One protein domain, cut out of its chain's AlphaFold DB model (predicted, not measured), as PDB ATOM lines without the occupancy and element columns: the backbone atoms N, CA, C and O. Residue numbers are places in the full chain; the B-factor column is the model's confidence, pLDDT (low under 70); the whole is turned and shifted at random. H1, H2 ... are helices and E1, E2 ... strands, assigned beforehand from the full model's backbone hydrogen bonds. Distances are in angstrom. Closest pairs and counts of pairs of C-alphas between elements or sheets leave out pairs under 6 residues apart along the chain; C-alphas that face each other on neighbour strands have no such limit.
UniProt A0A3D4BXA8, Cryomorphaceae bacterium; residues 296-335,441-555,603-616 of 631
ATOM      1  N   VAL A 296     113.475  30.146 -22.930       91.06
ATOM      2  CA  VAL A 296     114.894  30.038 -23.264       91.06
ATOM      3  C   VAL A 296     115.479  28.845 -22.521       91.06
ATOM      4  O   VAL A 296     115.302  28.713 -21.311       91.06
ATOM      5  N   ALA A 297     116.192  27.978 -23.228       91.62
ATOM      6  CA  ALA A 297     116.973  26.902 -22.636       91.62
ATOM      7  C   ALA A 297     118.442  27.055 -23.018       91.62
ATOM      8  O   ALA A 297     118.774  27.567 -24.084       91.62
ATOM      9  N   VAL A 298     119.336  26.611 -22.140       94.69
ATOM     10  CA  VAL A 298     120.746  26.464 -22.506       94.69
ATOM     11  C   VAL A 298     120.914  25.246 -23.415       94.69
ATOM     12  O   VAL A 298     120.240  24.232 -23.222       94.69
ATOM     13  N   ASN A 299     121.817  25.332 -24.390       95.56
ATOM     14  CA  ASN A 299     122.125  24.202 -25.262       95.56
ATOM     15  C   ASN A 299     122.700  23.026 -24.449       95.56
ATOM     16  O   ASN A 299     123.452  23.229 -23.491       95.56
ATOM     17  N   ASP A 300     122.354  21.792 -24.823       94.31
ATOM     18  CA  ASP A 300     122.667  20.590 -24.032       94.31
ATOM     19  C   ASP A 300     124.175  20.365 -23.822       94.31
ATOM     20  O   ASP A 300     124.597  19.901 -22.760       94.31
ATOM     21  N   ASP A 301     125.001  20.702 -24.815       96.12
ATOM     22  CA  ASP A 301     126.462  20.615 -24.746       96.12
ATOM     23  C   ASP A 301     127.048  21.631 -23.757       96.12
ATOM     24  O   ASP A 301     127.918  21.292 -22.951       96.12
ATOM     25  N   VAL A 302     126.513  22.852 -23.762       96.44
ATOM     26  CA  VAL A 302     126.882  23.913 -22.820       96.44
ATOM     27  C   VAL A 302     126.423  23.555 -21.405       96.44
ATOM     28  O   VAL A 302     127.192  23.708 -20.456       96.44
ATOM     29  N   LEU A 303     125.209  23.013 -21.244       95.88
ATOM     30  CA  LEU A 303     124.723  22.538 -19.947       95.88
ATOM     31  C   LEU A 303     125.625  21.447 -19.377       95.88
ATOM     32  O   LEU A 303     125.990  21.511 -18.208       95.88
ATOM     33  N   LEU A 304     125.999  20.463 -20.198       96.56
ATOM     34  CA  LEU A 304     126.865  19.366 -19.779       96.56
ATOM     35  C   LEU A 304     128.255  19.864 -19.354       96.56
ATOM     36  O   LEU A 304     128.805  19.373 -18.364       96.56
ATOM     37  N   ASP A 305     128.818  20.842 -20.068       97.00
ATOM     38  CA  ASP A 305     130.095  21.460 -19.697       97.00
ATOM     39  C   ASP A 305     130.005  22.223 -18.367       97.00
ATOM     40  O   ASP A 305     130.902  22.106 -17.529       97.00
ATOM     41  N   ILE A 306     128.911  22.954 -18.126       96.44
ATOM     42  CA  ILE A 306     128.673  23.626 -16.840       96.44
ATOM     43  C   ILE A 306     128.459  22.597 -15.724       96.44
ATOM     44  O   ILE A 306     129.024  22.749 -14.648       96.44
ATOM     45  N   GLU A 307     127.680  21.539 -15.957       96.44
ATOM     46  CA  GLU A 307     127.442  20.479 -14.969       96.44
ATOM     47  C   GLU A 307     128.736  19.742 -14.595       96.44
ATOM     48  O   GLU A 307     128.894  19.336 -13.444       96.44
ATOM     49  N   THR A 308     129.661  19.565 -15.544       96.75
ATOM     50  CA  THR A 308     130.919  18.826 -15.337       96.75
ATOM     51  C   THR A 308     132.027  19.709 -14.762       96.75
ATOM     52  O   THR A 308     132.725  19.286 -13.845       96.75
ATOM     53  N   ASN A 309     132.172  20.935 -15.272       96.00
ATOM     54  CA  ASN A 309     133.210  21.893 -14.892       96.00
ATOM     55  C   ASN A 309     132.558  23.242 -14.543       96.00
ATOM     56  O   ASN A 309     132.573  24.170 -15.359       96.00
ATOM     57  N   PRO A 310     131.936  23.358 -13.363       96.81
ATOM     58  CA  PRO A 310     131.074  24.491 -13.049       96.81
ATOM     59  C   PRO A 310     131.816  25.770 -12.653       96.81
ATOM     60  O   PRO A 310     131.185  26.828 -12.599       96.81
ATOM     61  N   LEU A 311     133.117  25.707 -12.355       96.50
ATOM     62  CA  LEU A 311     133.888  26.852 -11.879       96.50
ATOM     63  C   LEU A 311     134.904  27.331 -12.919       96.50
ATOM     64  O   LEU A 311     135.501  26.560 -13.667       96.50
ATOM     65  N   LEU A 312     135.112  28.641 -12.928       94.88
ATOM     66  CA  LEU A 312     136.174  29.329 -13.646       94.88
ATOM     67  C   LEU A 312     137.111  29.973 -12.630       94.88
ATOM     68  O   LEU A 312     136.660  30.515 -11.622       94.88
ATOM     69  N   LEU A 313     138.410  29.943 -12.908       93.62
ATOM     70  CA  LEU A 313     139.395  30.666 -12.115       93.62
ATOM     71  C   LEU A 313     139.371  32.153 -12.495       93.62
ATOM     72  O   LEU A 313     139.383  32.500 -13.677       93.62
ATOM     73  N   ASP A 314     139.356  33.032 -11.497       90.19
ATOM     74  CA  ASP A 314     139.560  34.465 -11.713       90.19
ATOM     75  C   ASP A 314     140.969  34.733 -12.284       90.19
ATOM     76  O   ASP A 314     141.908  34.026 -11.909       90.19
ATOM     77  N   PRO A 315     141.185  35.762 -13.132       86.62
ATOM     78  CA  PRO A 315     142.506  36.053 -13.691       86.62
ATOM     79  C   PRO A 315     143.623  36.253 -12.656       86.62
ATOM     80  O   PRO A 315     144.794  36.084 -12.990       86.62
ATOM     81  N   SER A 316     143.288  36.619 -11.412       85.06
ATOM     82  CA  SER A 316     144.261  36.745 -10.322       85.06
ATOM     83  C   SER A 316     144.652  35.414  -9.664       85.06
ATOM     84  O   SER A 316     145.603  35.391  -8.885       85.06
ATOM     85  N   GLY A 317     143.929  34.324  -9.941       84.88
ATOM     86  CA  GLY A 317     144.160  32.996  -9.361       84.88
ATOM     87  C   GLY A 317     143.723  32.837  -7.900       84.88
ATOM     88  O   GLY A 317     143.986  31.801  -7.298       84.88
ATOM     89  N   ASN A 318     143.063  33.844  -7.314       87.88
ATOM     90  CA  ASN A 318     142.728  33.867  -5.881       87.88
ATOM     91  C   ASN A 318     141.244  33.619  -5.579       87.88
ATOM     92  O   ASN A 318     140.845  33.581  -4.418       87.88
ATOM     93  N   SER A 319     140.405  33.480  -6.604       91.56
ATOM     94  CA  SER A 319     138.973  33.228  -6.440       91.56
ATOM     95  C   SER A 319     138.409  32.444  -7.616       91.56
ATOM     96  O   SER A 319     139.015  32.395  -8.686       91.56
ATOM     97  N   VAL A 320     137.222  31.873  -7.423       94.81
ATOM     98  CA  VAL A 320     136.468  31.179  -8.469       94.81
ATOM     99  C   VAL A 320     135.167  31.910  -8.786       94.81
ATOM    100  O   VAL A 320     134.576  32.564  -7.925       94.81
ATOM    101  N   GLN A 321     134.714  31.785 -10.028       93.56
ATOM    102  CA  GLN A 321     133.423  32.273 -10.499       93.56
ATOM    103  C   GLN A 321     132.619  31.130 -11.104       93.56
ATOM    104  O   GLN A 321     133.182  30.145 -11.574       93.56
ATOM    105  N   TYR A 322     131.295  31.244 -11.091       94.75
ATOM    106  CA  TYR A 322     130.439  30.199 -11.633       94.75
ATOM    107  C   TYR A 322     130.352  30.334 -13.152       94.75
ATOM    108  O   TYR A 322     129.945  31.374 -13.662       94.75
ATOM    109  N   LYS A 323     130.663  29.263 -13.887       95.31
ATOM    110  CA  LYS A 323     130.637  29.243 -15.356       95.31
ATOM    111  C   LYS A 323     129.262  29.613 -15.926       95.31
ATOM    112  O   LYS A 323     129.187  30.284 -16.947       95.31
ATOM    113  N   VAL A 324     128.183  29.245 -15.231       93.75
ATOM    114  CA  VAL A 324     126.795  29.584 -15.604       93.75
ATOM    115  C   VAL A 324     126.533  31.096 -15.705       93.75
ATOM    116  O   VAL A 324     125.602  31.511 -16.386       93.75
ATOM    117  N   GLU A 325     127.344  31.934 -15.053       92.81
ATOM    118  CA  GLU A 325     127.242  33.394 -15.162       92.81
ATOM    119  C   GLU A 325     127.866  33.918 -16.467       92.81
ATOM    120  O   GLU A 325     127.657  35.068 -16.821       92.81
ATOM    121  N   TYR A 326     128.587  33.096 -17.228       93.62
ATOM    122  CA  TYR A 326     129.261  33.495 -18.471       93.62
ATOM    123  C   TYR A 326     128.610  32.898 -19.726       93.62
ATOM    124  O   TYR A 326     129.226  32.895 -20.792       93.62
ATOM    125  N   VAL A 327     127.379  32.391 -19.603       93.81
ATOM    126  CA  VAL A 327     126.589  31.893 -20.735       93.81
ATOM    127  C   VAL A 327     126.085  33.069 -21.568       93.81
ATOM    128  O   VAL A 327     125.494  34.007 -21.032       93.81
ATOM    129  N   ASN A 328     126.315  33.006 -22.878       93.31
ATOM    130  CA  ASN A 328     125.940  34.041 -23.840       93.31
ATOM    131  C   ASN A 328     124.724  33.622 -24.678       93.31
ATOM    132  O   ASN A 328     124.321  32.462 -24.678       93.31
ATOM    133  N   GLU A 329     124.137  34.571 -25.408       92.19
ATOM    134  CA  GLU A 329     122.921  34.359 -26.209       92.19
ATOM    135  C   GLU A 329     123.075  33.264 -27.281       92.19
ATOM    136  O   GLU A 329     122.145  32.502 -27.510       92.19
ATOM    137  N   ASP A 330     124.258  33.115 -27.884       95.69
ATOM    138  CA  ASP A 330     124.559  32.077 -28.885       95.69
ATOM    139  C   ASP A 330     124.608  30.651 -28.308       95.69
ATOM    140  O   ASP A 330     124.574  29.666 -29.048       95.69
ATOM    141  N   GLN A 331     124.671  30.537 -26.982       95.75
ATOM    142  CA  GLN A 331     124.661  29.284 -26.230       95.75
ATOM    143  C   GLN A 331     123.266  28.924 -25.701       95.75
ATOM    144  O   GLN A 331     123.108  27.927 -24.988       95.75
ATOM    145  N   LEU A 332     122.269  29.745 -26.028       95.19
ATOM    146  CA  LEU A 332     120.877  29.561 -25.665       95.19
ATOM    147  C   LEU A 332     120.046  29.270 -26.919       95.19
ATOM    148  O   LEU A 332     120.383  29.681 -28.029       95.19
ATOM    149  N   SER A 333     118.938  28.567 -26.732       92.81
ATOM    150  CA  SER A 333     117.962  28.287 -27.778       92.81
ATOM    151  C   SER A 333     116.540  28.506 -27.276       92.81
ATOM    152  O   SER A 333     116.222  28.278 -26.106       92.81
ATOM    153  N   ASP A 334     115.680  28.954 -28.189       91.56
ATOM    154  CA  ASP A 334     114.252  29.077 -27.928       91.56
ATOM    155  C   ASP A 334     113.617  27.684 -27.861       91.56
ATOM    156  O   ASP A 334     113.755  26.866 -28.774       91.56
ATOM    157  N   VAL A 335     112.868  27.433 -26.793       86.62
ATOM    158  CA  VAL A 335     112.096  26.207 -26.589       86.62
ATOM    159  C   VAL A 335     110.637  26.551 -26.322       86.62
ATOM    160  O   VAL A 335     110.315  27.486 -25.595       86.62
ATOM    161  N   GLU A 441     112.259   9.343   0.757       93.44
ATOM    162  CA  GLU A 441     112.267   9.461   2.225       93.44
ATOM    163  C   GLU A 441     113.653   9.235   2.837       93.44
ATOM    164  O   GLU A 441     113.803   9.293   4.054       93.44
ATOM    165  N   ASP A 442     114.673   8.992   2.013       94.12
ATOM    166  CA  ASP A 442     116.057   8.923   2.470       94.12
ATOM    167  C   ASP A 442     116.612  10.345   2.633       94.12
ATOM    168  O   ASP A 442     117.349  10.874   1.797       94.12
ATOM    169  N   PHE A 443     116.174  11.002   3.710       92.50
ATOM    170  CA  PHE A 443     116.396  12.429   3.942       92.50
ATOM    171  C   PHE A 443     117.875  12.815   3.990       92.50
ATOM    172  O   PHE A 443     118.218  13.916   3.580       92.50
ATOM    173  N   PHE A 444     118.763  11.924   4.434       90.50
ATOM    174  CA  PHE A 444     120.194  12.225   4.509       90.50
ATOM    175  C   PHE A 444     120.886  12.184   3.146       90.50
ATOM    176  O   PHE A 444     121.954  12.772   2.999       90.50
ATOM    177  N   ARG A 445     120.286  11.568   2.119       92.31
ATOM    178  CA  ARG A 445     120.802  11.693   0.746       92.31
ATOM    179  C   ARG A 445     120.529  13.065   0.143       92.31
ATOM    180  O   ARG A 445     121.267  13.487  -0.748       92.31
ATOM    181  N   TYR A 446     119.526  13.789   0.643       90.50
ATOM    182  CA  TYR A 446     119.310  15.175   0.242       90.50
ATOM    183  C   TYR A 446     120.493  16.018   0.713       90.50
ATOM    184  O   TYR A 446     120.901  15.953   1.870       90.50
ATOM    185  N   GLY A 447     121.061  16.811  -0.192       88.81
ATOM    186  CA  GLY A 447     122.177  17.700   0.122       88.81
ATOM    187  C   GLY A 447     123.505  17.006   0.436       88.81
ATOM    188  O   GLY A 447     124.477  17.712   0.677       88.81
ATOM    189  N   HIS A 448     123.593  15.671   0.422       93.56
ATOM    190  CA  HIS A 448     124.871  14.973   0.555       93.56
ATOM    191  C   HIS A 448     125.608  14.986  -0.782       93.56
ATOM    192  O   HIS A 448     125.120  14.402  -1.750       93.56
ATOM    193  N   ILE A 449     126.775  15.622  -0.824       95.38
ATOM    194  CA  ILE A 449     127.617  15.732  -2.022       95.38
ATOM    195  C   ILE A 449     128.912  14.918  -1.903       95.38
ATOM    196  O   ILE A 449     129.542  14.615  -2.914       95.38
ATOM    197  N   GLY A 450     129.305  14.537  -0.685       95.69
ATOM    198  CA  GLY A 450     130.515  13.763  -0.431       95.69
ATOM    199  C   GLY A 450     131.001  13.858   1.010       95.69
ATOM    200  O   GLY A 450     130.304  14.366   1.892       95.69
ATOM    201  N   LYS A 451     132.212  13.364   1.242       95.62
ATOM    202  CA  LYS A 451     132.872  13.365   2.545       95.62
ATOM    203  C   LYS A 451     133.924  14.465   2.588       95.62
ATOM    204  O   LYS A 451     134.731  14.588   1.673       95.62
ATOM    205  N   PHE A 452     133.899  15.247   3.662       94.50
ATOM    206  CA  PHE A 452     134.909  16.254   3.956       94.50
ATOM    207  C   PHE A 452     135.743  15.766   5.135       94.50
ATOM    208  O   PHE A 452     135.236  15.681   6.253       94.50
ATOM    209  N   ASP A 453     137.001  15.442   4.877       94.12
ATOM    210  CA  ASP A 453     137.951  15.011   5.893       94.12
ATOM    211  C   ASP A 453     138.787  16.212   6.331       94.12
ATOM    212  O   ASP A 453     139.678  16.671   5.617       94.12
ATOM    213  N   VAL A 454     138.463  16.753   7.506       91.44
ATOM    214  CA  VAL A 454     139.219  17.856   8.103       91.44
ATOM    215  C   VAL A 454     140.461  17.280   8.773       91.44
ATOM    216  O   VAL A 454     140.376  16.500   9.719       91.44
ATOM    217  N   ILE A 455     141.624  17.655   8.258       92.00
ATOM    218  CA  ILE A 455     142.917  17.328   8.843       92.00
ATOM    219  C   ILE A 455     143.278  18.459   9.785       92.00
ATOM    220  O   ILE A 455     143.481  19.601   9.366       92.00
ATOM    221  N   GLU A 456     143.399  18.117  11.058       90.38
ATOM    222  CA  GLU A 456     143.701  19.062  12.119       90.38
ATOM    223  C   GLU A 456     145.085  18.789  12.704       90.38
ATOM    224  O   GLU A 456     145.665  17.708  12.544       90.38
ATOM    225  N   ARG A 457     145.656  19.805  13.348       87.69
ATOM    226  CA  ARG A 457     146.878  19.669  14.138       87.69
ATOM    227  C   ARG A 457     146.696  20.348  15.489       87.69
ATOM    228  O   ARG A 457     146.127  21.442  15.511       87.69
ATOM    229  N   PRO A 458     147.255  19.778  16.568       85.56
ATOM    230  CA  PRO A 458     147.263  20.424  17.870       85.56
ATOM    231  C   PRO A 458     147.835  21.837  17.792       85.56
ATOM    232  O   PRO A 458     148.939  22.046  17.275       85.56
ATOM    233  N   PHE A 459     147.079  22.806  18.296       83.12
ATOM    234  CA  PHE A 459     147.488  24.195  18.375       83.12
ATOM    235  C   PHE A 459     147.747  24.582  19.825       83.12
ATOM    236  O   PHE A 459     146.899  24.430  20.707       83.12
ATOM    237  N   TYR A 460     148.944  25.108  20.050       84.69
ATOM    238  CA  TYR A 460     149.389  25.541  21.358       84.69
ATOM    239  C   TYR A 460     149.630  27.042  21.351       84.69
ATOM    240  O   TYR A 460     150.225  27.586  20.417       84.69
ATOM    241  N   VAL A 461     149.222  27.702  22.429       81.88
ATOM    242  CA  VAL A 461     149.552  29.101  22.687       81.88
ATOM    243  C   VAL A 461     150.446  29.146  23.910       81.88
ATOM    244  O   VAL A 461     150.181  28.491  24.918       81.88
ATOM    245  N   TYR A 462     151.539  29.895  23.815       83.88
ATOM    246  CA  TYR A 462     152.399  30.120  24.963       83.88
ATOM    247  C   TYR A 462     151.655  31.000  25.966       83.88
ATOM    248  O   TYR A 462     151.269  32.123  25.630       83.88
ATOM    249  N   ASN A 463     151.438  30.480  27.171       77.62
ATOM    250  CA  ASN A 463     150.719  31.168  28.231       77.62
ATOM    251  C   ASN A 463     151.546  31.184  29.522       77.62
ATOM    252  O   ASN A 463     152.368  30.299  29.776       77.62
ATOM    253  N   VAL A 464     151.312  32.222  30.318       77.94
ATOM    254  CA  VAL A 464     151.869  32.394  31.656       77.94
ATOM    255  C   VAL A 464     150.685  32.618  32.584       77.94
ATOM    256  O   VAL A 464     150.124  33.714  32.626       77.94
ATOM    257  N   GLU A 465     150.283  31.569  33.295       70.62
ATOM    258  CA  GLU A 465     149.156  31.619  34.227       70.62
ATOM    259  C   GLU A 465     149.644  31.652  35.672       70.62
ATOM    260  O   GLU A 465     150.403  30.790  36.122       70.62
ATOM    261  N   ASP A 466     149.195  32.668  36.409       66.19
ATOM    262  CA  ASP A 466     149.434  32.795  37.843       66.19
ATOM    263  C   ASP A 466     148.344  32.020  38.590       66.19
ATOM    264  O   ASP A 466     147.212  32.483  38.753       66.19
ATOM    265  N   THR A 467     148.665  30.788  38.982       65.81
ATOM    266  CA  THR A 467     147.745  29.926  39.729       65.81
ATOM    267  C   THR A 467     147.967  30.082  41.233       65.81
ATOM    268  O   THR A 467     149.026  30.508  41.691       65.81
ATOM    269  N   ALA A 468     147.002  29.644  42.048       61.84
ATOM    270  CA  ALA A 468     147.125  29.667  43.511       61.84
ATOM    271  C   ALA A 468     148.349  28.888  44.062       61.84
ATOM    272  O   ALA A 468     148.705  29.064  45.227       61.84
ATOM    273  N   ASN A 469     148.994  28.054  43.235       59.16
ATOM    274  CA  ASN A 469     150.154  27.232  43.584       59.16
ATOM    275  C   ASN A 469     151.465  27.679  42.895       59.16
ATOM    276  O   ASN A 469     152.474  26.983  43.022       59.16
ATOM    277  N   GLY A 470     151.472  28.825  42.203       66.19
ATOM    278  CA  GLY A 470     152.635  29.381  41.503       66.19
ATOM    279  C   GLY A 470     152.383  29.665  40.019       66.19
ATOM    280  O   GLY A 470     151.317  29.364  39.481       66.19
ATOM    281  N   VAL A 471     153.388  30.244  39.360       69.88
ATOM    282  CA  VAL A 471     153.342  30.571  37.928       69.88
ATOM    283  C   VAL A 471     153.598  29.308  37.105       69.88
ATOM    284  O   VAL A 471     154.642  28.671  37.262       69.88
ATOM    285  N   ILE A 472     152.659  28.957  36.228       68.88
ATOM    286  CA  ILE A 472     152.831  27.907  35.221       68.88
ATOM    287  C   ILE A 472     153.154  28.601  33.894       68.88
ATOM    288  O   ILE A 472     152.322  29.322  33.344       68.88
ATOM    289  N   GLU A 473     154.377  28.403  33.398       75.88
ATOM    290  CA  GLU A 473     154.828  28.891  32.090       75.88
ATOM    291  C   GLU A 473     154.912  27.717  31.117       75.88
ATOM    292  O   GLU A 473     155.648  26.759  31.360       75.88
ATOM    293  N   GLY A 474     154.180  27.776  30.006       78.62
ATOM    294  CA  GLY A 474     154.202  26.679  29.051       78.62
ATOM    295  C   GLY A 474     153.307  26.872  27.839       78.62
ATOM    296  O   GLY A 474     152.500  27.797  27.741       78.62
ATOM    297  N   TRP A 475     153.466  25.961  26.887       79.31
ATOM    298  CA  TRP A 475     152.573  25.837  25.747       79.31
ATOM    299  C   TRP A 475     151.275  25.186  26.212       79.31
ATOM    300  O   TRP A 475     151.241  24.004  26.538       79.31
ATOM    301  N   THR A 476     150.207  25.975  26.266       75.06
ATOM    302  CA  THR A 476     148.875  25.488  26.623       75.06
ATOM    303  C   THR A 476     148.193  25.005  25.357       75.06
ATOM    304  O   THR A 476     148.156  25.733  24.363       75.06
ATOM    305  N   TYR A 477     147.681  23.777  25.372       78.50
ATOM    306  CA  TYR A 477     146.849  23.266  24.289       78.50
ATOM    307  C   TYR A 477     145.542  24.059  24.254       78.50
ATOM    308  O   TYR A 477     144.818  24.097  25.246       78.50
ATOM    309  N   VAL A 478     145.257  24.714  23.130       75.44
ATOM    310  CA  VAL A 478     144.054  25.554  22.963       75.44
ATOM    311  C   VAL A 478     142.996  24.853  22.105       75.44
ATOM    312  O   VAL A 478     141.843  25.273  22.074       75.44
ATOM    313  N   GLY A 479     143.373  23.767  21.432       78.94
ATOM    314  CA  GLY A 479     142.499  22.976  20.574       78.94
ATOM    315  C   GLY A 479     143.224  22.503  19.322       78.94
ATOM    316  O   GLY A 479     144.364  22.890  19.055       78.94
ATOM    317  N   ASP A 480     142.550  21.681  18.532       82.94
ATOM    318  CA  ASP A 480     143.037  21.281  17.219       82.94
ATOM    319  C   ASP A 480     142.650  22.346  16.184       82.94
ATOM    320  O   ASP A 480     141.509  22.805  16.123       82.94
ATOM    321  N   ASN A 481     143.623  22.790  15.389       84.38
ATOM    322  CA  ASN A 481     143.406  23.772  14.333       84.38
ATOM    323  C   ASN A 481     143.381  23.069  12.966       84.38
ATOM    324  O   ASN A 481     144.338  22.350  12.642       84.38
ATOM    325  N   PRO A 482     142.343  23.273  12.138       87.25
ATOM    326  CA  PRO A 482     142.304  22.737  10.785       87.25
ATOM    327  C   PRO A 482     143.456  23.269   9.929       87.25
ATOM    328  O   PRO A 482     143.677  24.477   9.828       87.25
ATOM    329  N   VAL A 483     144.185  22.364   9.280       90.19
ATOM    330  CA  VAL A 483     145.291  22.715   8.370       90.19
ATOM    331  C   VAL A 483     144.968  22.429   6.911       90.19
ATOM    332  O   VAL A 483     145.544  23.055   6.021       90.19
ATOM    333  N   ARG A 484     144.073  21.474   6.655       91.69
ATOM    334  CA  ARG A 484     143.625  21.090   5.318       91.69
ATOM    335  C   ARG A 484     142.292  20.370   5.422       91.69
ATOM    336  O   ARG A 484     142.058  19.644   6.378       91.69
ATOM    337  N   VAL A 485     141.459  20.519   4.410       95.50
ATOM    338  CA  VAL A 485     140.305  19.661   4.174       95.50
ATOM    339  C   VAL A 485     140.602  18.826   2.940       95.50
ATOM    340  O   VAL A 485     141.080  19.370   1.953       95.50
ATOM    341  N   ASP A 486     140.319  17.531   2.984       95.38
ATOM    342  CA  ASP A 486     140.281  16.673   1.800       95.38
ATOM    343  C   ASP A 486     138.812  16.380   1.456       95.38
ATOM    344  O   ASP A 486     137.971  16.248   2.350       95.38
ATOM    345  N   PHE A 487     138.476  16.313   0.166       97.12
ATOM    346  CA  PHE A 487     137.115  16.026  -0.294       97.12
ATOM    347  C   PHE A 487     137.076  14.764  -1.149       97.12
ATOM    348  O   PHE A 487     137.768  14.662  -2.161       97.12
ATOM    349  N   GLU A 488     136.216  13.828  -0.760       97.31
ATOM    350  CA  GLU A 488     135.869  12.652  -1.549       97.31
ATOM    351  C   GLU A 488     134.423  12.791  -2.030       97.31
ATOM    352  O   GLU A 488     133.478  12.793  -1.231       97.31
ATOM    353  N   GLN A 489     134.237  12.931  -3.344       96.12
ATOM    354  CA  GLN A 489     132.909  13.091  -3.929       96.12
ATOM    355  C   GLN A 489     132.062  11.830  -3.724       96.12
ATOM    356  O   GLN A 489     132.492  10.714  -4.006       96.12
ATOM    357  N   GLY A 490     130.825  12.018  -3.266       93.62
ATOM    358  CA  GLY A 490     129.871  10.933  -3.070       93.62
ATOM    359  C   GLY A 490     129.094  10.563  -4.337       93.62
ATOM    360  O   GLY A 490     129.165  11.218  -5.375       93.62
ATOM    361  N   GLU A 491     128.270   9.520  -4.224       92.94
ATOM    362  CA  GLU A 491     127.381   9.075  -5.311       92.94
ATOM    363  C   GLU A 491     126.123   9.953  -5.461       92.94
ATOM    364  O   GLU A 491     125.511  10.003  -6.530       92.94
ATOM    365  N   ASN A 492     125.735  10.660  -4.395       92.50
ATOM    366  CA  ASN A 492     124.562  11.535  -4.365       92.50
ATOM    367  C   ASN A 492     124.926  12.955  -4.826       92.50
ATOM    368  O   ASN A 492     126.045  13.410  -4.609       92.50
ATOM    369  N   ASN A 493     123.972  13.662  -5.444       92.69
ATOM    370  CA  ASN A 493     124.097  15.065  -5.858       92.69
ATOM    371  C   ASN A 493     125.405  15.380  -6.611       92.69
ATOM    372  O   ASN A 493     126.050  16.396  -6.356       92.69
ATOM    373  N   ARG A 494     125.803  14.508  -7.551       94.25
ATOM    374  CA  ARG A 494     127.093  14.609  -8.260       94.25
ATOM    375  C   ARG A 494     127.305  15.955  -8.951       94.25
ATOM    376  O   ARG A 494     128.398  16.490  -8.858       94.25
ATOM    377  N   ILE A 495     126.267  16.529  -9.567       95.25
ATOM    378  CA  ILE A 495     126.352  17.850 -10.217       95.25
ATOM    379  C   ILE A 495     126.768  18.925  -9.202       95.25
ATOM    380  O   ILE A 495     127.679  19.700  -9.462       95.25
ATOM    381  N   THR A 496     126.169  18.933  -8.011       94.50
ATOM    382  CA  THR A 496     126.561  19.836  -6.918       94.50
ATOM    383  C   THR A 496     127.966  19.528  -6.413       94.50
ATOM    384  O   THR A 496     128.764  20.439  -6.220       94.50
ATOM    385  N   GLY A 497     128.292  18.243  -6.250       96.31
ATOM    386  CA  GLY A 497     129.627  17.799  -5.849       96.31
ATOM    387  C   GLY A 497     130.724  18.193  -6.841       96.31
ATOM    388  O   GLY A 497     131.848  18.420  -6.413       96.31
ATOM    389  N   ASN A 498     130.410  18.355  -8.133       97.44
ATOM    390  CA  ASN A 498     131.380  18.798  -9.137       97.44
ATOM    391  C   ASN A 498     131.884  20.221  -8.865       97.44
ATOM    392  O   ASN A 498     133.032  20.505  -9.182       97.44
ATOM    393  N   TYR A 499     131.096  21.097  -8.225       97.38
ATOM    394  CA  TYR A 499     131.591  22.412  -7.790       97.38
ATOM    395  C   TYR A 499     132.701  22.261  -6.758       97.38
ATOM    396  O   TYR A 499     133.730  22.926  -6.842       97.38
ATOM    397  N   THR A 500     132.505  21.364  -5.796       97.38
ATOM    398  CA  THR A 500     133.494  21.076  -4.764       97.38
ATOM    399  C   THR A 500     134.718  20.397  -5.364       97.38
ATOM    400  O   THR A 500     135.814  20.922  -5.203       97.38
ATOM    401  N   SER A 501     134.552  19.304  -6.118       97.38
ATOM    402  CA  SER A 501     135.669  18.606  -6.772       97.38
ATOM    403  C   SER A 501     136.493  19.558  -7.640       97.38
ATOM    404  O   SER A 501     137.703  19.660  -7.466       97.38
ATOM    405  N   ASN A 502     135.831  20.344  -8.497       97.00
ATOM    406  CA  ASN A 502     136.508  21.282  -9.385       97.00
ATOM    407  C   ASN A 502     137.241  22.393  -8.612       97.00
ATOM    408  O   ASN A 502     138.312  22.815  -9.038       97.00
ATOM    409  N   TYR A 503     136.728  22.837  -7.457       97.19
ATOM    410  CA  TYR A 503     137.448  23.772  -6.587       97.19
ATOM    411  C   TYR A 503     138.740  23.169  -6.026       97.19
ATOM    412  O   TYR A 503     139.771  23.837  -6.034       97.19
ATOM    413  N   PHE A 504     138.696  21.917  -5.560       96.25
ATOM    414  CA  PHE A 504     139.879  21.216  -5.056       96.25
ATOM    415  C   PHE A 504     140.926  20.996  -6.152       96.25
ATOM    416  O   PHE A 504     142.109  21.235  -5.908       96.25
ATOM    417  N   ASP A 505     140.492  20.635  -7.361       95.31
ATOM    418  CA  ASP A 505     141.374  20.503  -8.524       95.31
ATOM    419  C   ASP A 505     142.048  21.840  -8.867       95.31
ATOM    420  O   ASP A 505     143.261  21.905  -9.048       95.31
ATOM    421  N   LEU A 506     141.285  22.940  -8.887       95.19
ATOM    422  CA  LEU A 506     141.831  24.276  -9.132       95.19
ATOM    423  C   LEU A 506     142.785  24.721  -8.014       95.19
ATOM    424  O   LEU A 506     143.817  25.326  -8.302       95.19
ATOM    425  N   ALA A 507     142.470  24.432  -6.752       94.56
ATOM    426  CA  ALA A 507     143.293  24.816  -5.605       94.56
ATOM    427  C   ALA A 507     144.636  24.072  -5.550       94.56
ATOM    428  O   ALA A 507     145.604  24.615  -5.017       94.56
ATOM    429  N   ALA A 508     144.724  22.870  -6.134       92.62
ATOM    430  CA  ALA A 508     145.975  22.116  -6.220       92.62
ATOM    431  C   ALA A 508     147.069  22.888  -6.981       92.62
ATOM    432  O   ALA A 508     148.230  22.881  -6.566       92.62
ATOM    433  N   ASP A 509     146.680  23.605  -8.037       91.62
ATOM    434  CA  ASP A 509     147.589  24.398  -8.871       91.62
ATOM    435  C   ASP A 509     147.603  25.895  -8.504       91.62
ATOM    436  O   ASP A 509     148.454  26.645  -8.988       91.62
ATOM    437  N   ASN A 510     146.688  26.350  -7.640       92.31
ATOM    438  CA  ASN A 510     146.500  27.765  -7.306       92.31
ATOM    439  C   ASN A 510     146.472  27.984  -5.784       92.31
ATOM    440  O   ASN A 510     145.398  27.988  -5.181       92.31
ATOM    441  N   PRO A 511     147.632  28.266  -5.154       86.19
ATOM    442  CA  PRO A 511     147.739  28.464  -3.703       86.19
ATOM    443  C   PRO A 511     146.905  29.623  -3.132       86.19
ATOM    444  O   PRO A 511     146.770  29.736  -1.916       86.19
ATOM    445  N   GLY A 512     146.380  30.505  -3.990       85.75
ATOM    446  CA  GLY A 512     145.455  31.573  -3.604       85.75
ATOM    447  C   GLY A 512     144.065  31.069  -3.202       85.75
ATOM    448  O   GLY A 512     143.338  31.782  -2.512       85.75
ATOM    449  N   LEU A 513     143.696  29.843  -3.586       92.38
ATOM    450  CA  LEU A 513     142.447  29.196  -3.193       92.38
ATOM    451  C   LEU A 513     142.657  28.391  -1.904       92.38
ATOM    452  O   LEU A 513     143.409  27.419  -1.872       92.38
ATOM    453  N   SER A 514     141.994  28.799  -0.822       91.62
ATOM    454  CA  SER A 514     142.164  28.156   0.484       91.62
ATOM    455  C   SER A 514     141.244  26.950   0.672       91.62
ATOM    456  O   SER A 514     140.023  27.077   0.736       91.62
ATOM    457  N   THR A 515     141.852  25.782   0.877       93.19
ATOM    458  CA  THR A 515     141.189  24.527   1.275       93.19
ATOM    459  C   THR A 515     141.440  24.173   2.746       93.19
ATOM    460  O   THR A 515     141.247  23.035   3.161       93.19
ATOM    461  N   GLN A 516     141.899  25.131   3.562       91.12
ATOM    462  CA  GLN A 516     142.316  24.868   4.948       91.12
ATOM    463  C   GLN A 516     141.147  24.551   5.884       91.12
ATOM    464  O   GLN A 516     141.284  23.745   6.798       91.12
ATOM    465  N   THR A 517     139.999  25.192   5.659       91.62
ATOM    466  CA  THR A 517     138.800  25.039   6.487       91.62
ATOM    467  C   THR A 517     137.558  24.923   5.613       91.62
ATOM    468  O   THR A 517     137.495  25.471   4.511       91.62
ATOM    469  N   ILE A 518     136.519  24.285   6.152       90.31
ATOM    470  CA  ILE A 518     135.183  24.266   5.544       90.31
ATOM    471  C   ILE A 518     134.650  25.690   5.333       90.31
ATOM    472  O   ILE A 518     134.075  25.987   4.288       90.31
ATOM    473  N   ALA A 519     134.900  26.592   6.287       89.94
ATOM    474  CA  ALA A 519     134.493  27.990   6.194       89.94
ATOM    475  C   ALA A 519     135.176  28.730   5.031       89.94
ATOM    476  O   ALA A 519     134.529  29.545   4.377       89.94
ATOM    477  N   ALA A 520     136.448  28.438   4.735       91.75
ATOM    478  CA  ALA A 520     137.150  29.018   3.590       91.75
ATOM    479  C   ALA A 520     136.558  28.540   2.253       91.75
ATOM    480  O   ALA A 520     136.297  29.361   1.376       91.75
ATOM    481  N   ILE A 521     136.261  27.241   2.141       93.56
ATOM    482  CA  ILE A 521     135.616  26.647   0.957       93.56
ATOM    483  C   ILE A 521     134.231  27.276   0.737       93.56
ATOM    484  O   ILE A 521     133.925  27.763  -0.351       93.56
ATOM    485  N   GLN A 522     133.414  27.353   1.790       91.19
ATOM    486  CA  GLN A 522     132.114  28.027   1.729       91.19
ATOM    487  C   GLN A 522     132.244  29.522   1.411       91.19
ATOM    488  O   GLN A 522     131.434  30.062   0.659       91.19
ATOM    489  N   GLY A 523     133.263  30.197   1.952       91.00
ATOM    490  CA  GLY A 523     133.564  31.605   1.692       91.00
ATOM    491  C   GLY A 523     133.939  31.885   0.234       91.00
ATOM    492  O   GLY A 523     133.639  32.963  -0.273       91.00
ATOM    493  N   ALA A 524     134.499  30.896  -0.467       91.38
ATOM    494  CA  ALA A 524     134.708  30.933  -1.914       91.38
ATOM    495  C   ALA A 524     133.414  30.692  -2.725       91.38
ATOM    496  O   ALA A 524     133.449  30.656  -3.954       91.38
ATOM    497  N   GLY A 525     132.265  30.531  -2.059       89.69
ATOM    498  CA  GLY A 525     130.973  30.273  -2.692       89.69
ATOM    499  C   GLY A 525     130.818  28.841  -3.199       89.69
ATOM    500  O   GLY A 525     129.993  28.601  -4.077       89.69
ATOM    501  N   VAL A 526     131.609  27.897  -2.688       95.25
ATOM    502  CA  VAL A 526     131.571  26.487  -3.093       95.25
ATOM    503  C   VAL A 526     130.638  25.710  -2.159       95.25
ATOM    504  O   VAL A 526     130.732  25.866  -0.936       95.25
ATOM    505  N   PRO A 527     129.723  24.880  -2.692       93.62
ATOM    506  CA  PRO A 527     128.819  24.103  -1.864       93.62
ATOM    507  C   PRO A 527     129.562  23.025  -1.063       93.62
ATOM    508  O   PRO A 527     130.523  22.408  -1.518       93.62
ATOM    509  N   ILE A 528     129.056  22.789   0.140       93.31
ATOM    510  CA  ILE A 528     129.315  21.652   1.021       93.31
ATOM    511  C   ILE A 528     128.010  20.879   1.283       93.31
ATOM    512  O   ILE A 528     126.937  21.280   0.818       93.31
ATOM    513  N   ASN A 529     128.070  19.809   2.081       93.25
ATOM    514  CA  ASN A 529     126.875  19.052   2.466       93.25
ATOM    515  C   ASN A 529     125.774  19.967   3.053       93.25
ATOM    516  O   ASN A 529     125.996  20.704   4.015       93.25
ATOM    517  N   GLY A 530     124.578  19.920   2.461       89.12
ATOM    518  CA  GLY A 530     123.399  20.709   2.850       89.12
ATOM    519  C   GLY A 530     123.320  22.136   2.297       89.12
ATOM    520  O   GLY A 530     122.371  22.868   2.605       89.12
ATOM    521  N   THR A 531     124.289  22.561   1.487       88.69
ATOM    522  CA  THR A 531     124.257  23.860   0.794       88.69
ATOM    523  C   THR A 531     124.087  23.686  -0.707       88.69
ATOM    524  O   THR A 531     124.572  22.712  -1.276       88.69
ATOM    525  N   ASP A 532     123.420  24.652  -1.331       87.31
ATOM    526  CA  ASP A 532     123.267  24.707  -2.781       87.31
ATOM    527  C   ASP A 532     124.345  25.581  -3.427       87.31
ATOM    528  O   ASP A 532     124.872  26.489  -2.770       87.31
ATOM    529  N   PRO A 533     124.616  25.372  -4.726       90.69
ATOM    530  CA  PRO A 533     125.323  26.350  -5.533       90.69
ATOM    531  C   PRO A 533     124.589  27.705  -5.513       90.69
ATOM    532  O   PRO A 533     123.358  27.761  -5.425       90.69
ATOM    533  N   ARG A 534     125.338  28.811  -5.594       87.56
ATOM    534  CA  ARG A 534     124.760  30.168  -5.644       87.56
ATOM    535  C   ARG A 534     123.887  30.341  -6.891       87.56
ATOM    536  O   ARG A 534     124.195  29.763  -7.923       87.56
ATOM    537  N   ALA A 535     122.834  31.153  -6.813       85.75
ATOM    538  CA  ALA A 535     122.004  31.464  -7.977       85.75
ATOM    539  C   ALA A 535     122.758  32.350  -8.988       85.75
ATOM    540  O   ALA A 535     123.364  33.354  -8.605       85.75
ATOM    541  N   SER A 536     122.657  32.019 -10.277       84.44
ATOM    542  CA  SER A 536     123.226  32.804 -11.377       84.44
ATOM    543  C   SER A 536     122.539  34.164 -11.466       84.44
ATOM    544  O   SER A 536     121.306  34.237 -11.546       84.44
ATOM    545  N   TYR A 537     123.320  35.246 -11.413       82.00
ATOM    546  CA  TYR A 537     122.826  36.631 -11.391       82.00
ATOM    547  C   TYR A 537     121.814  36.941 -10.269       82.00
ATOM    548  O   TYR A 537     121.095  37.936 -10.337       82.00
ATOM    549  N   GLY A 538     121.723  36.087  -9.241       76.81
ATOM    550  CA  GLY A 538     120.673  36.164  -8.220       76.81
ATOM    551  C   GLY A 538     119.255  35.885  -8.742       76.81
ATOM    552  O   GLY A 538     118.292  36.139  -8.021       76.81
ATOM    553  N   LEU A 539     119.120  35.384  -9.976       80.88
ATOM    554  CA  LEU A 539     117.842  35.154 -10.653       80.88
ATOM    555  C   LEU A 539     117.619  33.668 -10.944       80.88
ATOM    556  O   LEU A 539     116.576  33.126 -10.586       80.88
ATOM    557  N   TRP A 540     118.589  32.998 -11.564       86.75
ATOM    558  CA  TRP A 540     118.404  31.640 -12.077       86.75
ATOM    559  C   TRP A 540     119.052  30.597 -11.172       86.75
ATOM    560  O   TRP A 540     120.169  30.779 -10.688       86.75
ATOM    561  N   GLY A 541     118.368  29.476 -10.963       87.38
ATOM    562  CA  GLY A 541     118.928  28.338 -10.248       87.38
ATOM    563  C   GLY A 541     120.076  27.720 -11.035       87.38
ATOM    564  O   GLY A 541     119.920  27.389 -12.209       87.38
ATOM    565  N   SER A 542     121.232  27.572 -10.394       92.19
ATOM    566  CA  SER A 542     122.398  26.939 -11.008       92.19
ATOM    567  C   SER A 542     122.261  25.414 -11.044       92.19
ATOM    568  O   SER A 542     121.582  24.845 -10.181       92.19
ATOM    569  N   PRO A 543     122.912  24.732 -12.008       93.25
ATOM    570  CA  PRO A 543     122.833  23.281 -12.117       93.25
ATOM    571  C   PRO A 543     123.239  22.600 -10.809       93.25
ATOM    572  O   PRO A 543     124.268  22.939 -10.225       93.25
ATOM    573  N   GLY A 544     122.432  21.643 -10.351       90.00
ATOM    574  CA  GLY A 544     122.663  20.912  -9.101       90.00
ATOM    575  C   GLY A 544     121.968  21.505  -7.871       90.00
ATOM    576  O   GLY A 544     121.913  20.838  -6.841       90.00
ATOM    577  N   ALA A 545     121.396  22.710  -7.940       87.81
ATOM    578  CA  ALA A 545     120.644  23.252  -6.809       87.81
ATOM    579  C   ALA A 545     119.406  22.385  -6.504       87.81
ATOM    580  O   ALA A 545     118.634  22.050  -7.406       87.81
ATOM    581  N   ILE A 546     119.227  22.010  -5.236       74.25
ATOM    582  CA  ILE A 546     118.141  21.123  -4.782       74.25
ATOM    583  C   ILE A 546     116.970  21.949  -4.231       74.25
ATOM    584  O   ILE A 546     115.822  21.503  -4.239       74.25
ATOM    585  N   HIS A 547     117.231  23.165  -3.748       66.44
ATOM    586  CA  HIS A 547     116.199  24.052  -3.240       66.44
ATOM    587  C   HIS A 547     115.657  24.915  -4.381       66.44
ATOM    588  O   HIS A 547     116.394  25.564  -5.126       66.44
ATOM    589  N   SER A 548     114.331  24.996  -4.487       53.38
ATOM    590  CA  SER A 548     113.702  26.038  -5.291       53.38
ATOM    591  C   SER A 548     113.991  27.389  -4.632       53.38
ATOM    592  O   SER A 548     113.379  27.733  -3.619       53.38
ATOM    593  N   PHE A 549     114.925  28.156  -5.197       50.00
ATOM    594  CA  PHE A 549     115.049  29.580  -4.901       50.00
ATOM    595  C   PHE A 549     113.701  30.232  -5.242       50.00
ATOM    596  O   PHE A 549     113.274  30.216  -6.392       50.00
ATOM    597  N   ASN A 550     112.982  30.732  -4.239       44.56
ATOM    598  CA  ASN A 550     111.930  31.721  -4.459       44.56
ATOM    599  C   ASN A 550     112.621  33.089  -4.603       44.56
ATOM    600  O   ASN A 550     113.668  33.298  -3.989       44.56
ATOM    601  N   ALA A 551     112.020  34.038  -5.326       33.19
ATOM    602  CA  ALA A 551     112.493  35.420  -5.489       33.19
ATOM    603  C   ALA A 551     112.756  36.170  -4.154       33.19
ATOM    604  O   ALA A 551     113.270  37.283  -4.152       33.19
ATOM    605  N   ILE A 552     112.409  35.560  -3.012       35.91
ATOM    606  CA  ILE A 552     112.556  36.078  -1.643       35.91
ATOM    607  C   ILE A 552     113.629  35.301  -0.831       35.91
ATOM    608  O   ILE A 552     113.686  35.418   0.386       35.91
ATOM    609  N   ASN A 553     114.522  34.517  -1.451       38.44
ATOM    610  CA  ASN A 553     115.623  33.823  -0.745       38.44
ATOM    611  C   ASN A 553     115.170  32.923   0.433       38.44
ATOM    612  O   ASN A 553     115.893  32.755   1.415       38.44
ATOM    613  N   VAL A 554     113.973  32.331   0.364       38.28
ATOM    614  CA  VAL A 554     113.481  31.402   1.394       38.28
ATOM    615  C   VAL A 554     113.720  29.968   0.929       38.28
ATOM    616  O   VAL A 554     113.154  29.551  -0.084       38.28
ATOM    617  N   ARG A 555     114.530  29.205   1.680       52.38
ATOM    618  CA  ARG A 555     114.652  27.747   1.509       52.38
ATOM    619  C   ARG A 555     113.263  27.130   1.657       52.38
ATOM    620  O   ARG A 555     112.680  27.154   2.738       52.38
ATOM    621  N   LEU A 603     119.287  19.349   7.014       89.94
ATOM    622  CA  LEU A 603     119.720  18.431   8.076       89.94
ATOM    623  C   LEU A 603     121.246  18.383   8.210       89.94
ATOM    624  O   LEU A 603     121.744  18.370   9.332       89.94
ATOM    625  N   TRP A 604     121.988  18.436   7.101       90.00
ATOM    626  CA  TRP A 604     123.456  18.455   7.121       90.00
ATOM    627  C   TRP A 604     124.018  19.693   7.816       90.00
ATOM    628  O   TRP A 604     124.919  19.586   8.646       90.00
ATOM    629  N   GLN A 605     123.428  20.861   7.556       85.12
ATOM    630  CA  GLN A 605     123.805  22.089   8.255       85.12
ATOM    631  C   GLN A 605     123.478  21.998   9.748       85.12
ATOM    632  O   GLN A 605     124.279  22.407  10.586       85.12
ATOM    633  N   ARG A 606     122.317  21.424  10.093       86.50
ATOM    634  CA  ARG A 606     121.901  21.226  11.488       86.50
ATOM    635  C   ARG A 606     122.854  20.299  12.244       86.50
ATOM    636  O   ARG A 606     123.189  20.596  13.384       86.50
ATOM    637  N   MET A 607     123.290  19.206  11.614       87.19
ATOM    638  CA  MET A 607     124.236  18.254  12.205       87.19
ATOM    639  C   MET A 607     125.584  18.914  12.507       87.19
ATOM    640  O   MET A 607     126.068  18.787  13.627       87.19
ATOM    641  N   ASN A 608     126.127  19.694  11.566       78.81
ATOM    642  CA  ASN A 608     127.374  20.434  11.786       78.81
ATOM    643  C   ASN A 608     127.262  21.422  12.960       78.81
ATOM    644  O   ASN A 608     128.177  21.530  13.769       78.81
ATOM    645  N   LEU A 609     126.130  22.127  13.085       79.69
ATOM    646  CA  LEU A 609     125.910  23.050  14.203       79.69
ATOM    647  C   LEU A 609     125.841  22.329  15.557       79.69
ATOM    648  O   LEU A 609     126.392  22.835  16.527       79.69
ATOM    649  N   LEU A 610     125.197  21.160  15.623       82.31
ATOM    650  CA  LEU A 610     125.103  20.368  16.855       82.31
ATOM    651  C   LEU A 610     126.446  19.754  17.265       82.31
ATOM    652  O   LEU A 610     126.721  19.641  18.454       82.31
ATOM    653  N   GLN A 611     127.294  19.383  16.303       73.81
ATOM    654  CA  GLN A 611     128.637  18.877  16.594       73.81
ATOM    655  C   GLN A 611     129.521  19.939  17.268       73.81
ATOM    656  O   GLN A 611     130.329  19.604  18.130       73.81
ATOM    657  N   ASN A 612     129.334  21.217  16.929       65.88
ATOM    658  CA  ASN A 612     130.112  22.320  17.497       65.88
ATOM    659  C   ASN A 612     129.717  22.692  18.944       65.88
ATOM    660  O   ASN A 612     130.440  23.457  19.579       65.88
ATOM    661  N   ASP A 613     128.604  22.173  19.478       60.50
ATOM    662  CA  ASP A 613     128.103  22.518  20.822       60.50
ATOM    663  C   ASP A 613     128.994  21.938  21.942       60.50
ATOM    664  O   ASP A 613     129.246  22.589  22.953       60.50
ATOM    665  N   GLY A 614     129.587  20.758  21.718       53.97
ATOM    666  CA  GLY A 614     130.487  20.100  22.678       53.97
ATOM    667  C   GLY A 614     131.849  20.781  22.876       53.97
ATOM    668  O   GLY A 614     132.583  20.415  23.789       53.97
ATOM    669  N   ILE A 615     132.197  21.780  22.056       56.38
ATOM    670  CA  ILE A 615     133.452  22.548  22.182       56.38
ATOM    671  C   ILE A 615     133.353  23.589  23.323       56.38
ATOM    672  O   ILE A 615     134.364  24.143  23.750       56.38
ATOM    673  N   GLN A 616     132.155  23.849  23.869       53.56
ATOM    674  CA  GLN A 616     131.954  24.847  24.932       53.56
ATOM    675  C   GLN A 616     132.204  24.336  26.364       53.56
ATOM    676  O   GLN A 616     132.180  25.138  27.295       53.56
TER     677      GLN A 616
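Overview. This is residues 296 to 335, 441 to 555 and 603 to 616 of the 631 residues of a protein of Cryomorphaceae bacterium (UniProt A0A3D4BXA8). A long two-stranded hairpin, E5 and E6, runs out from a loose body and makes most of the length; its tip, residues 466 to 471, sticks out. The base of the hairpin packs on H3, on which the small hairpin E2 and E3 and the helix H1 also pack, while the short pair E1 and E4 lies at the far end from the tip. The printed part has 169 residues with five named helices and six named strands, in the order E1 H1 E2 E3 H2 E4 E5 E6 H3 H4 H5; the three sheets, E1 - E4, E2 - E3 and E5 - E6, are antiparallel, and the class is mixed, helices and strands. The whole is loose, with a radius of gyration of the C-alphas of 20.6 A, and elongated, spanning 80 by 42 by 30 A.

Arrangement. E5, residues 450 to 467, and E6, residues 470 to 489, form a hairpin, antiparallel at 171 degrees; N 451 and O 488 are 2.8 A apart, and N 465 and O 472 are 3.0 A apart, both within hydrogen-bond range. E5 bends by 69 degrees at residue 464. The closest C-alphas of E6 and H3, residues 494 to 509, are those of Gln 489 and Gly 497, 6.1 A apart. H4, residues 518 to 523, comes closest to E6 at the C-alphas of Val 485 and Ile 518, 7.0 A apart. H3 and H4 are only just apart, at 8.3 A. With residues 495 to 498 alone H3 touches H1, residues 300 to 308, at a steep tilt of 62 degrees, the same way; the closest C-alphas, of Glu 307 and Ile 495, are 5.5 A apart. E2, residues 311 to 313, and E3, residues 320 to 322, form an antiparallel hairpin, with N 312 and O 321 at 2.8 A; the closest C-alphas of E2 and H3, of Leu 311 and Tyr 499, are 6.5 A apart. H2, residues 323 to 326, is close to H1 but not clearly touching, with the C-alphas of Ile 306 and Lys 323 closest at 6.1 A. E1, residues 296 to 298, and E4, residues 332 to 335, are antiparallel neighbours, with N 297 and O 333 at 2.9 A. H5, residues 603 to 616, is apart from the other named elements. In H1 and H4 every O i to N i+4 pair is within hydrogen-bond range, in H3 9 of 12 and in H5 6 of 10; H2 is too short for such a pair.

Along the chain. E1 begins at C-alpha 296 (114.894, 30.038, -23.264). E5 is 46.6 A long and E6 52.1 A, from C-alpha 470 (152.635, 29.381, 41.503). H3 is 22.7 A long, H1 12.1 A and H5 21.8 A, ending at C-alpha 616 (131.954, 24.847, 24.932).

Size, cuts and confidence. The C-alphas of Asp 334 and Asn 469, the two farthest apart, are 80.0 A apart. Residues 336 to 440 and 556 to 602 are not printed; the gaps are 33.3 A from C-alpha 335 to 441 and 12.5 A from C-alpha 555 to 603. Of the links that are printed whole, none is long. Residues 524 to 555 hold no named element. Confidence is under 70 at residues 466 to 472, 547 to 555 and 612 to 616.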